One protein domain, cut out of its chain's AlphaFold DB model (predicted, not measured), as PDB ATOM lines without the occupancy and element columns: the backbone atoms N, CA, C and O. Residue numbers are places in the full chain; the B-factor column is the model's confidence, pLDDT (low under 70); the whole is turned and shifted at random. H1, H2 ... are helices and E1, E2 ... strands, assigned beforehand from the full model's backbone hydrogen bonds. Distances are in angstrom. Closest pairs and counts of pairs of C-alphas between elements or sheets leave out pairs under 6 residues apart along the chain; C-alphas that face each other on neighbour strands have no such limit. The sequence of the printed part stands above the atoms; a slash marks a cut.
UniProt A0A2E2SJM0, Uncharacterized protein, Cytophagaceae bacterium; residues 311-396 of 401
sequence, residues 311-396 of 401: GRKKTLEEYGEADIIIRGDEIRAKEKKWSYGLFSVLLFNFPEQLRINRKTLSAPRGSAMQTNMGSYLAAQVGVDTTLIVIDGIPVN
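Overview. This is residues 311 to 396 of the 401 residues of an uncharacterized protein of Cytophagaceae bacterium (UniProt A0A2E2SJM0). A long two-stranded hairpin, E1 and E2, has H3 packed on it near its base, mostly beside E1, and H2 packs on H3; the hairpin's loop reaches far out, with residues 364 to 369 sticking out. A second, small hairpin, E3 and E4, lies off the base of the first, and H1 lies beyond it at the edge. The printed part has 86 residues, with three named helices and then four named strands in the order H1 H2 H3 E1 E2 E3 E4; both two-stranded sheets are antiparallel and the class is mixed. The whole is loose, with a radius of gyration of the C-alphas of 15.8 A and spans of 47 by 36 by 21 A.

Along the chain. H1, residues 311 to 319, begins at C-alpha 311 (248.944, 220.121, 201.048) and is 11.9 A long. H2 is residues 328 to 334, and H3 is residues 341 to 349, 12.7 A. E1, residues 355 to 360, is 15.7 A long, and E2, residues 375 to 380, 15.4 A. E3 is residues 388 to 390; E4, residues 393 to 395, ends at C-alpha 395 (238.895, 230.349, 206.457).

Arrangement. H1 is only just apart from E3, at 8.1 A. H2 and H3 touch, Ile 331 and Val 345 having the closest C-alphas, 6.8 A, at a steep tilt of 65 degrees. The closest C-alphas of H3 and E1 are those of Leu 347 and Ile 356, 5.6 A. In the hairpin E1 and E2, N 357 and O 378 are 2.9 A apart, within hydrogen-bond range; in the hairpin E3 and E4, N 395 and O 388 are, at 2.8 A. Every O i to N i+4 pair in H1, H2 and H3 is within range.

Size, cuts and confidence. The C-alphas of Lys 313 and Ala 368 are farthest apart, 48.2 A. The printed part has no cut, and the link E1 to E2, 14 residues, is long. Mean pLDDT of the printed part is 77.8; residues 360 to 375, 383 to 385 and 396 are under 70.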
ATOM      1  N   GLY A 311     249.796 219.145 200.360       75.62
ATOM      2  CA  GLY A 311     248.944 220.121 201.048       75.62
ATOM      3  C   GLY A 311     248.696 219.754 202.513       75.62
ATOM      4  O   GLY A 311     248.842 220.602 203.382       75.62
ATOM      5  N   ARG A 312     248.425 218.473 202.803       73.06
ATOM      6  CA  ARG A 312     248.211 217.988 204.175       73.06
ATOM      7  C   ARG A 312     249.472 218.099 205.029       73.06
ATOM      8  O   ARG A 312     249.369 218.512 206.177       73.06
ATOM      9  N   LYS A 313     250.646 217.773 204.473       79.88
ATOM     10  CA  LYS A 313     251.928 217.948 205.178       79.88
ATOM     11  C   LYS A 313     252.159 219.408 205.555       79.88
ATOM     12  O   LYS A 313     252.480 219.686 206.701       79.88
ATOM     13  N   LYS A 314     251.895 220.330 204.626       80.75
ATOM     14  CA  LYS A 314     251.993 221.768 204.892       80.75
ATOM     15  C   LYS A 314     251.025 222.218 205.994       80.75
ATOM     16  O   LYS A 314     251.425 222.937 206.896       80.75
ATOM     17  N   THR A 315     249.771 221.761 205.956       80.69
ATOM     18  CA  THR A 315     248.783 222.064 207.007       80.69
ATOM     19  C   THR A 315     249.212 221.529 208.372       80.69
ATOM     20  O   THR A 315     249.068 222.234 209.363       80.69
ATOM     21  N   LEU A 316     249.767 220.315 208.418       83.00
ATOM     22  CA  LEU A 316     250.279 219.703 209.643       83.00
ATOM     23  C   LEU A 316     251.468 220.490 210.219       83.00
ATOM     24  O   LEU A 316     251.535 220.697 211.425       83.00
ATOM     25  N   GLU A 317     252.382 220.949 209.360       84.31
ATOM     26  CA  GLU A 317     253.537 221.769 209.750       84.31
ATOM     27  C   GLU A 317     253.130 223.170 210.245       84.31
ATOM     28  O   GLU A 317     253.715 223.666 211.205       84.31
ATOM     29  N   GLU A 318     252.140 223.811 209.611       84.25
ATOM     30  CA  GLU A 318     251.726 225.187 209.935       84.25
ATOM     31  C   GLU A 318     250.712 225.273 211.088       84.25
ATOM     32  O   GLU A 318     250.760 226.227 211.867       84.25
ATOM     33  N   TYR A 319     249.797 224.306 211.205       82.75
ATOM     34  CA  TYR A 319     248.644 224.380 212.116       82.75
ATOM     35  C   TYR A 319     248.538 223.209 213.104       82.75
ATOM     36  O   TYR A 319     247.700 223.262 214.002       82.75
ATOM     37  N   GLY A 320     249.385 222.182 212.986       82.38
ATOM     38  CA  GLY A 320     249.358 220.999 213.850       82.38
ATOM     39  C   GLY A 320     248.350 219.927 213.418       82.38
ATOM     40  O   GLY A 320     247.742 219.997 212.346       82.38
ATOM     41  N   GLU A 321     248.218 218.879 214.235       81.75
ATOM     42  CA  GLU A 321     247.251 217.801 213.998       81.75
ATOM     43  C   GLU A 321     245.819 218.317 214.179       81.75
ATOM     44  O   GLU A 321     245.512 219.010 215.144       81.75
ATOM     45  N   ALA A 322     244.934 217.979 213.240       82.75
ATOM     46  CA  ALA A 322     243.536 218.379 213.313       82.75
ATOM     47  C   ALA A 322     242.762 217.481 214.285       82.75
ATOM     48  O   ALA A 322     242.792 216.257 214.138       82.75
ATOM     49  N   ASP A 323     241.983 218.089 215.182       83.06
ATOM     50  CA  ASP A 323     241.076 217.358 216.076       83.06
ATOM     51  C   ASP A 323     239.991 216.599 215.296       83.06
ATOM     52  O   ASP A 323     239.569 215.510 215.681       83.06
ATOM     53  N   ILE A 324     239.525 217.180 214.182       84.00
ATOM     54  CA  ILE A 324     238.448 216.636 213.350       84.00
ATOM     55  C   ILE A 324     238.781 216.814 211.873       84.00
ATOM     56  O   ILE A 324     239.117 217.905 211.415       84.00
ATOM     57  N   ILE A 325     238.634 215.731 211.106       85.81
ATOM     58  CA  ILE A 325     238.855 215.713 209.659       85.81
ATOM     59  C   ILE A 325     237.583 215.218 208.980       85.81
ATOM     60  O   ILE A 325     237.213 214.055 209.121       85.81
ATOM     61  N   ILE A 326     236.954 216.086 208.188       86.12
ATOM     62  CA  ILE A 326     235.811 215.721 207.345       86.12
ATOM     63  C   ILE A 326     236.280 215.670 205.902       86.12
ATOM     64  O   ILE A 326     236.734 216.672 205.346       86.12
ATOM     65  N   ARG A 327     236.196 214.495 205.276       85.50
ATOM     66  CA  ARG A 327     236.697 214.332 203.911       85.50
ATOM     67  C   ARG A 327     235.736 214.943 202.891       85.50
ATOM     68  O   ARG A 327     234.521 214.778 202.965       85.50
ATOM     69  N   GLY A 328     236.282 215.621 201.883       84.50
ATOM     70  CA  GLY A 328     235.471 216.301 200.868       84.50
ATOM     71  C   GLY A 328     234.634 215.366 199.981       84.50
ATOM     72  O   GLY A 328     233.642 215.800 199.400       84.50
ATOM     73  N   ASP A 329     235.016 214.097 199.828       85.81
ATOM     74  CA  ASP A 329     234.191 213.065 199.180       85.81
ATOM     75  C   ASP A 329     232.968 212.694 200.033       85.81
ATOM     76  O   ASP A 329     231.865 212.601 199.498       85.81
ATOM     77  N   GLU A 330     233.128 212.580 201.352       88.12
ATOM     78  CA  GLU A 330     232.015 212.343 202.282       88.12
ATOM     79  C   GLU A 330     231.018 213.505 202.311       88.12
ATOM     80  O   GLU A 330     229.806 213.278 202.319       88.12
ATOM     81  N   ILE A 331     231.507 214.751 202.279       87.88
ATOM     82  CA  ILE A 331     230.649 215.944 202.216       87.88
ATOM     83  C   ILE A 331     229.820 215.922 200.926       87.88
ATOM     84  O   ILE A 331     228.594 216.016 200.982       87.88
ATOM     85  N   ARG A 332     230.469 215.717 199.773       88.81
ATOM     86  CA  ARG A 332     229.799 215.653 198.461       88.81
ATOM     87  C   ARG A 332     228.796 214.504 198.368       88.81
ATOM     88  O   ARG A 332     227.726 214.674 197.798       88.81
ATOM     89  N   ALA A 333     229.100 213.346 198.954       91.62
ATOM     90  CA  ALA A 333     228.187 212.202 198.963       91.62
ATOM     91  C   ALA A 333     226.901 212.464 199.771       91.62
ATOM     92  O   ALA A 333     225.846 211.900 199.465       91.62
ATOM     93  N   LYS A 334     226.977 213.310 200.806       90.44
ATOM     94  CA  LYS A 334     225.837 213.654 201.668       90.44
ATOM     95  C   LYS A 334     225.109 214.937 201.252       90.44
ATOM     96  O   LYS A 334     224.051 215.228 201.812       90.44
ATOM     97  N   GLU A 335     225.615 215.669 200.260       90.50
ATOM     98  CA  GLU A 335     224.970 216.862 199.711       90.50
ATOM     99  C   GLU A 335     223.591 216.524 199.114       90.50
ATOM    100  O   GLU A 335     223.411 215.544 198.382       90.50
ATOM    101  N   LYS A 336     222.574 217.320 199.457       89.38
ATOM    102  CA  LYS A 336     221.198 217.155 198.970       89.38
ATOM    103  C   LYS A 336     220.813 218.345 198.096       89.38
ATOM    104  O   LYS A 336     221.345 219.431 198.246       89.38
ATOM    105  N   LYS A 337     219.802 218.179 197.233       88.31
ATOM    106  CA  LYS A 337     219.299 219.270 196.365       88.31
ATOM    107  C   LYS A 337     218.813 220.510 197.128       88.31
ATOM    108  O   LYS A 337     218.742 221.581 196.545       88.31
ATOM    109  N   TRP A 338     218.426 220.350 198.394       84.50
ATOM    110  CA  TRP A 338     218.008 221.448 199.268       84.50
ATOM    111  C   TRP A 338     219.171 222.051 200.068       84.50
ATOM    112  O   TRP A 338     218.976 223.060 200.742       84.50
ATOM    113  N   SER A 339     220.361 221.444 200.027       85.75
ATOM    114  CA  SER A 339     221.553 221.986 200.670       85.75
ATOM    115  C   SER A 339     221.920 223.315 200.010       85.75
ATOM    116  O   SER A 339     222.036 223.414 198.792       85.75
ATOM    117  N   TYR A 340     222.088 224.346 200.828       80.69
ATOM    118  CA  TYR A 340     222.479 225.690 200.424       80.69
ATOM    119  C   TYR A 340     223.904 225.940 200.936       80.69
ATOM    120  O   TYR A 340     224.136 226.483 202.012       80.69
ATOM    121  N   GLY A 341     224.881 225.431 200.187       80.94
ATOM    122  CA  GLY A 341     226.301 225.573 200.507       80.94
ATOM    123  C   GLY A 341     226.809 224.642 201.613       80.94
ATOM    124  O   GLY A 341     226.058 223.895 202.252       80.94
ATOM    125  N   LEU A 342     228.124 224.706 201.835       82.94
ATOM    126  CA  LEU A 342     228.890 223.789 202.684       82.94
ATOM    127  C   LEU A 342     228.321 223.666 204.105       82.94
ATOM    128  O   LEU A 342     228.121 222.559 204.601       82.94
ATOM    129  N   PHE A 343     227.999 224.791 204.745       80.44
ATOM    130  CA  PHE A 343     227.521 224.816 206.128       80.44
ATOM    131  C   PHE A 343     226.188 224.106 206.324       80.44
ATOM    132  O   PHE A 343     225.979 223.506 207.374       80.44
ATOM    133  N   SER A 344     225.302 224.120 205.324       84.88
ATOM    134  CA  SER A 344     224.058 223.353 205.405       84.88
ATOM    135  C   SER A 344     224.350 221.848 205.396       84.88
ATOM    136  O   SER A 344     223.810 221.105 206.212       84.88
ATOM    137  N   VAL A 345     225.276 221.388 204.548       87.44
ATOM    138  CA  VAL A 345     225.664 219.973 204.504       87.44
ATOM    139  C   VAL A 345     226.299 219.560 205.828       87.44
ATOM    140  O   VAL A 345     225.914 218.531 206.380       87.44
ATOM    141  N   LEU A 346     227.208 220.381 206.360       87.31
ATOM    142  CA  LEU A 346     227.873 220.128 207.636       87.31
ATOM    143  C   LEU A 346     226.887 220.112 208.814       87.31
ATOM    144  O   LEU A 346     226.872 219.145 209.573       87.31
ATOM    145  N   LEU A 347     226.011 221.119 208.909       85.62
ATOM    146  CA  LEU A 347     225.007 221.245 209.969       85.62
ATOM    147  C   LEU A 347     224.086 220.020 210.047       85.62
ATOM    148  O   LEU A 347     223.822 219.523 211.137       85.62
ATOM    149  N   PHE A 348     223.586 219.537 208.906       86.69
ATOM    150  CA  PHE A 348     222.588 218.464 208.898       86.69
ATOM    151  C   PHE A 348     223.184 217.054 208.893       86.69
ATOM    152  O   PHE A 348     222.500 216.118 209.303       86.69
ATOM    153  N   ASN A 349     224.422 216.874 208.420       89.81
ATOM    154  CA  ASN A 349     224.980 215.537 208.182       89.81
ATOM    155  C   ASN A 349     226.191 215.173 209.052       89.81
ATOM    156  O   ASN A 349     226.602 214.006 209.033       89.81
ATOM    157  N   PHE A 350     226.758 216.136 209.785       90.00
ATOM    158  CA  PHE A 350     227.904 215.933 210.676       90.00
ATOM    159  C   PHE A 350     227.705 216.556 212.083       90.00
ATOM    160  O   PHE A 350     228.653 217.122 212.628       90.00
ATOM    161  N   PRO A 351     226.511 216.442 212.712       85.69
ATOM    162  CA  PRO A 351     226.198 217.136 213.969       85.69
ATOM    163  C   PRO A 351     227.018 216.654 215.177       85.69
ATOM    164  O   PRO A 351     227.208 217.408 216.127       85.69
ATOM    165  N   GLU A 352     227.512 215.413 215.134       85.50
ATOM    166  CA  GLU A 352     228.377 214.838 216.175       85.50
ATOM    167  C   GLU A 352     229.830 215.314 216.063       85.50
ATOM    168  O   GLU A 352     230.578 215.265 217.034       85.50
ATOM    169  N   GLN A 353     230.244 215.761 214.873       85.38
ATOM    170  CA  GLN A 353     231.617 216.193 214.619       85.38
ATOM    171  C   GLN A 353     231.758 217.700 214.833       85.38
ATOM    172  O   GLN A 353     232.738 218.154 215.404       85.38
ATOM    173  N   LEU A 354     230.784 218.511 214.422       87.12
ATOM    174  CA  LEU A 354     230.858 219.955 214.632       87.12
ATOM    175  C   LEU A 354     229.476 220.581 214.760       87.12
ATOM    176  O   LEU A 354     228.489 220.104 214.198       87.12
ATOM    177  N   ARG A 355     229.417 221.705 215.470       85.06
ATOM    178  CA  ARG A 355     228.205 222.512 215.612       85.06
ATOM    179  C   ARG A 355     228.296 223.738 214.725       85.06
ATOM    180  O   ARG A 355     229.294 224.448 214.757       85.06
ATOM    181  N   ILE A 356     227.240 224.016 213.968       84.00
ATOM    182  CA  ILE A 356     227.117 225.268 213.216       84.00
ATOM    183  C   ILE A 356     226.218 226.223 213.989       84.00
ATOM    184  O   ILE A 356     225.021 225.980 214.134       84.00
ATOM    185  N   ASN A 357     226.800 227.325 214.455       80.19
ATOM    186  CA  ASN A 357     226.105 228.355 215.214       80.19
ATOM    187  C   ASN A 357     225.965 229.626 214.378       80.19
ATOM    188  O   ASN A 357     226.902 230.050 213.704       80.19
ATOM    189  N   ARG A 358     224.802 230.279 214.458       77.50
ATOM    190  CA  ARG A 358     224.634 231.634 213.927       77.50
ATOM    191  C   ARG A 358     225.134 232.631 214.968       77.50
ATOM    192  O   ARG A 358     224.521 232.765 216.026       77.50
ATOM    193  N   LYS A 359     226.224 233.333 214.667       73.75
ATOM    194  CA  LYS A 359     226.736 234.430 215.494       73.75
ATOM    195  C   LYS A 359     226.210 235.756 214.952       73.75
ATOM    196  O   LYS A 359     226.329 236.043 213.762       73.75
ATOM    197  N   THR A 360     225.609 236.558 215.825       68.88
ATOM    198  CA  THR A 360     225.147 237.910 215.484       68.88
ATOM    199  C   THR A 360     226.226 238.910 215.864       68.88
ATOM    200  O   THR A 360     226.637 238.962 217.027       68.88
ATOM    201  N   LEU A 361     226.666 239.725 214.906       66.44
ATOM    202  CA  LEU A 361     227.601 240.811 215.178       66.44
ATOM    203  C   LEU A 361     226.859 241.887 215.967       66.44
ATOM    204  O   LEU A 361     225.971 242.567 215.456       66.44
ATOM    205  N   SER A 362     227.194 241.996 217.248       60.69
ATOM    206  CA  SER A 362     226.658 243.029 218.130       60.69
ATOM    207  C   SER A 362     227.700 244.127 218.291       60.69
ATOM    208  O   SER A 362     228.881 243.835 218.479       60.69
ATOM    209  N   ALA A 363     227.271 245.390 218.240       59.19
ATOM    210  CA  ALA A 363     228.157 246.513 218.516       59.19
ATOM    211  C   ALA A 363     228.755 246.401 219.940       59.19
ATOM    212  O   ALA A 363     228.088 245.875 220.842       59.19
ATOM    213  N   PRO A 364     229.982 246.905 220.177       60.66
ATOM    214  CA  PRO A 364     230.583 246.921 221.507       60.66
ATOM    215  C   PRO A 364     229.645 247.568 222.533       60.66
ATOM    216  O   PRO A 364     228.966 248.556 222.231       60.66
ATOM    217  N   ARG A 365     229.608 247.023 223.757       54.12
ATOM    218  CA  ARG A 365     228.805 247.584 224.856       54.12
ATOM    219  C   ARG A 365     229.144 249.071 225.033       54.12
ATOM    220  O   ARG A 365     230.266 249.398 225.398       54.12
ATOM    221  N   GLY A 366     228.165 249.945 224.775       58.88
ATOM    222  CA  GLY A 366     228.300 251.405 224.877       58.88
ATOM    223  C   GLY A 366     228.118 252.184 223.568       58.88
ATOM    224  O   GLY A 366     228.073 253.409 223.611       58.88
ATOM    225  N   SER A 367     227.966 251.518 222.416       57.31
ATOM    226  CA  SER A 367     227.605 252.193 221.159       57.31
ATOM    227  C   SER A 367     226.108 252.533 221.111       57.31
ATOM    228  O   SER A 367     225.261 251.650 221.231       57.31
ATOM    229  N   ALA A 368     225.779 253.810 220.888       56.19
ATOM    230  CA  ALA A 368     224.407 254.315 220.758       56.19
ATOM    231  C   ALA A 368     223.752 254.013 219.391       56.19
ATOM    232  O   ALA A 368     222.600 254.379 219.165       56.19
ATOM    233  N   MET A 369     224.457 253.332 218.481       52.91
ATOM    234  CA  MET A 369     223.889 252.796 217.244       52.91
ATOM    235  C   MET A 369     223.893 251.272 217.316       52.91
ATOM    236  O   MET A 369     224.904 250.618 217.065       52.91
ATOM    237  N   GLN A 370     222.738 250.706 217.657       54.75
ATOM    238  CA  GLN A 370     222.476 249.277 217.533       54.75
ATOM    239  C   GLN A 370     222.022 248.998 216.094       54.75
ATOM    240  O   GLN A 370     220.859 248.707 215.825       54.75
ATOM    241  N   THR A 371     222.927 249.182 215.134       55.09
ATOM    242  CA  THR A 371     222.689 248.726 213.764       55.09
ATOM    243  C   THR A 371     222.927 247.220 213.719       55.09
ATOM    244  O   THR A 371     223.885 246.706 214.290       55.09
ATOM    245  N   ASN A 372     222.011 246.489 213.089       55.59
ATOM    246  CA  ASN A 372     222.120 245.049 212.903       55.59
ATOM    247  C   ASN A 372     223.288 244.789 211.930       55.59
ATOM    248  O   ASN A 372     223.108 244.898 210.719       55.59
ATOM    249  N   MET A 373     224.496 244.523 212.445       58.44
ATOM    250  CA  MET A 373     225.739 244.429 211.653       58.44
ATOM    251  C   MET A 373     225.880 243.097 210.890       58.44
ATOM    252  O   MET A 373     226.971 242.728 210.466       58.44
ATOM    253  N   GLY A 374     224.772 242.383 210.694       65.31
ATOM    254  CA  GLY A 374     224.734 241.074 210.057       65.31
ATOM    255  C   GLY A 374     224.949 239.917 211.034       65.31
ATOM    256  O   GLY A 374     225.316 240.079 212.201       65.31
ATOM    257  N   SER A 375     224.680 238.714 210.542       67.38
ATOM    258  CA  SER A 375     224.954 237.461 211.240       67.38
ATOM    259  C   SER A 375     225.721 236.539 210.310       67.38
ATOM    260  O   SER A 375     225.368 236.466 209.134       67.38
ATOM    261  N   TYR A 376     226.691 235.802 210.836       71.69
ATOM    262  CA  TYR A 376     227.450 234.804 210.087       71.69
ATOM    263  C   TYR A 376     227.287 233.422 210.721       71.69
ATOM    264  O   TYR A 376     226.864 233.288 211.878       71.69
ATOM    265  N   LEU A 377     227.562 232.380 209.940       74.19
ATOM    266  CA  LEU A 377     227.614 231.009 210.433       74.19
ATOM    267  C   LEU A 377     229.053 230.692 210.835       74.19
ATOM    268  O   LEU A 377     229.979 230.931 210.069       74.19
ATOM    269  N   ALA A 378     229.232 230.146 212.032       75.19
ATOM    270  CA  ALA A 378     230.526 229.714 212.538       75.19
ATOM    271  C   ALA A 378     230.461 228.228 212.889       75.19
ATOM    272  O   ALA A 378     229.531 227.797 213.580       75.19
ATOM    273  N   ALA A 379     231.443 227.455 212.420       79.00
ATOM    274  CA  ALA A 379     231.634 226.098 212.910       79.00
ATOM    275  C   ALA A 379     232.339 226.144 214.261       79.00
ATOM    276  O   ALA A 379     233.240 226.955 214.474       79.00
ATOM    277  N   GLN A 380     231.917 225.271 215.160       80.31
ATOM    278  CA  GLN A 380     232.487 225.135 216.482       80.31
ATOM    279  C   GLN A 380     232.692 223.659 216.806       80.31
ATOM    280  O   GLN A 380     231.764 222.850 216.705       80.31
ATOM    281  N   VAL A 381     233.908 223.336 217.226       79.75
ATOM    282  CA  VAL A 381     234.303 222.057 217.808       79.75
ATOM    283  C   VAL A 381     234.633 222.322 219.275       79.75
ATOM    284  O   VAL A 381     235.487 223.147 219.586       79.75
ATOM    285  N   GLY A 382     233.913 221.672 220.191       77.69
ATOM    286  CA  GLY A 382     234.061 221.921 221.628       77.69
ATOM    287  C   GLY A 382     233.524 223.290 222.076       77.69
ATOM    288  O   GLY A 382     232.517 223.778 221.562       77.69
ATOM    289  N   VAL A 383     234.161 223.875 223.094       69.25
ATOM    290  CA  VAL A 383     233.757 225.147 223.731       69.25
ATOM    291  C   VAL A 383     234.619 226.344 223.324       69.25
ATOM    292  O   VAL A 383     234.196 227.480 223.536       69.25
ATOM    293  N   ASP A 384     235.756 226.105 222.672       66.19
ATOM    294  CA  ASP A 384     236.741 227.131 222.326       66.19
ATOM    295  C   ASP A 384     236.621 227.610 220.868       66.19
ATOM    296  O   ASP A 384     235.791 227.137 220.085       66.19
ATOM    297  N   THR A 385     237.435 228.605 220.505       67.62
ATOM    298  CA  THR A 385     237.539 229.123 219.134       67.62
ATOM    299  C   THR A 385     238.072 228.040 218.196       67.62
ATOM    300  O   THR A 385     239.129 227.467 218.444       67.62
ATOM    301  N   THR A 386     237.364 227.776 217.097       78.88
ATOM    302  CA  THR A 386     237.723 226.737 216.121       78.88
ATOM    303  C   THR A 386     238.374 227.356 214.886       78.88
ATOM    304  O   THR A 386     237.756 228.174 214.208       78.88
ATOM    305  N   LEU A 387     239.606 226.948 214.568       81.38
ATOM    306  CA  LEU A 387     240.257 227.279 213.299       81.38
ATOM    307  C   LEU A 387     239.785 226.301 212.217       81.38
ATOM    308  O   LEU A 387     239.946 225.091 212.358       81.38
ATOM    309  N   ILE A 388     239.227 226.821 211.126       81.56
ATOM    310  CA  ILE A 388     238.803 226.011 209.980       81.56
ATOM    311  C   ILE A 388     239.830 226.178 208.869       81.56
ATOM    312  O   ILE A 388     240.100 227.298 208.441       81.56
ATOM    313  N   VAL A 389     240.363 225.067 208.370       82.06
ATOM    314  CA  VAL A 389     241.275 225.048 207.223       82.06
ATOM    315  C   VAL A 389     240.661 224.187 206.124       82.06
ATOM    316  O   VAL A 389     240.393 223.005 206.339       82.06
ATOM    317  N   ILE A 390     240.438 224.769 204.946       81.81
ATOM    318  CA  ILE A 390     239.949 224.056 203.758       81.81
ATOM    319  C   ILE A 390     241.084 224.023 202.741       81.81
ATOM    320  O   ILE A 390     241.605 225.069 202.362       81.81
ATOM    321  N   ASP A 391     241.504 222.822 202.338       77.38
ATOM    322  CA  ASP A 391     242.607 222.605 201.388       77.38
ATOM    323  C   ASP A 391     243.903 223.372 201.737       77.38
ATOM    324  O   ASP A 391     244.658 223.804 200.867       77.38
ATOM    325  N   GLY A 392     244.178 223.524 203.036       77.56
ATOM    326  CA  GLY A 392     245.362 224.218 203.551       77.56
ATOM    327  C   GLY A 392     245.237 225.739 203.639       77.56
ATOM    328  O   GLY A 392     246.225 226.398 203.949       77.56
ATOM    329  N   ILE A 393     244.052 226.300 203.391       80.19
ATOM    330  CA  ILE A 393     243.780 227.736 203.501       80.19
ATOM    331  C   ILE A 393     242.884 227.978 204.725       80.19
ATOM    332  O   ILE A 393     241.795 227.396 204.795       80.19
ATOM    333  N   PRO A 394     243.312 228.802 205.704       80.69
ATOM    334  CA  PRO A 394     242.479 229.145 206.846       80.69
ATOM    335  C   PRO A 394     241.308 230.002 206.378       80.69
ATOM    336  O   PRO A 394     241.480 230.962 205.626       80.69
ATOM    337  N   VAL A 395     240.114 229.647 206.829       77.31
ATOM    338  CA  VAL A 395     238.895 230.349 206.457       77.31
ATOM    339  C   VAL A 395     238.528 231.322 207.564       77.31
ATOM    340  O   VAL A 395     238.355 230.924 208.717       77.31
ATOM    341  N   ASN A 396     238.435 232.606 207.220       65.44
ATOM    342  CA  ASN A 396     238.081 233.636 208.183       65.44
ATOM    343  C   ASN A 396     236.587 233.556 208.530       65.44
ATOM    344  O   ASN A 396     235.760 233.194 207.694       65.44
TER     345      ASN A 396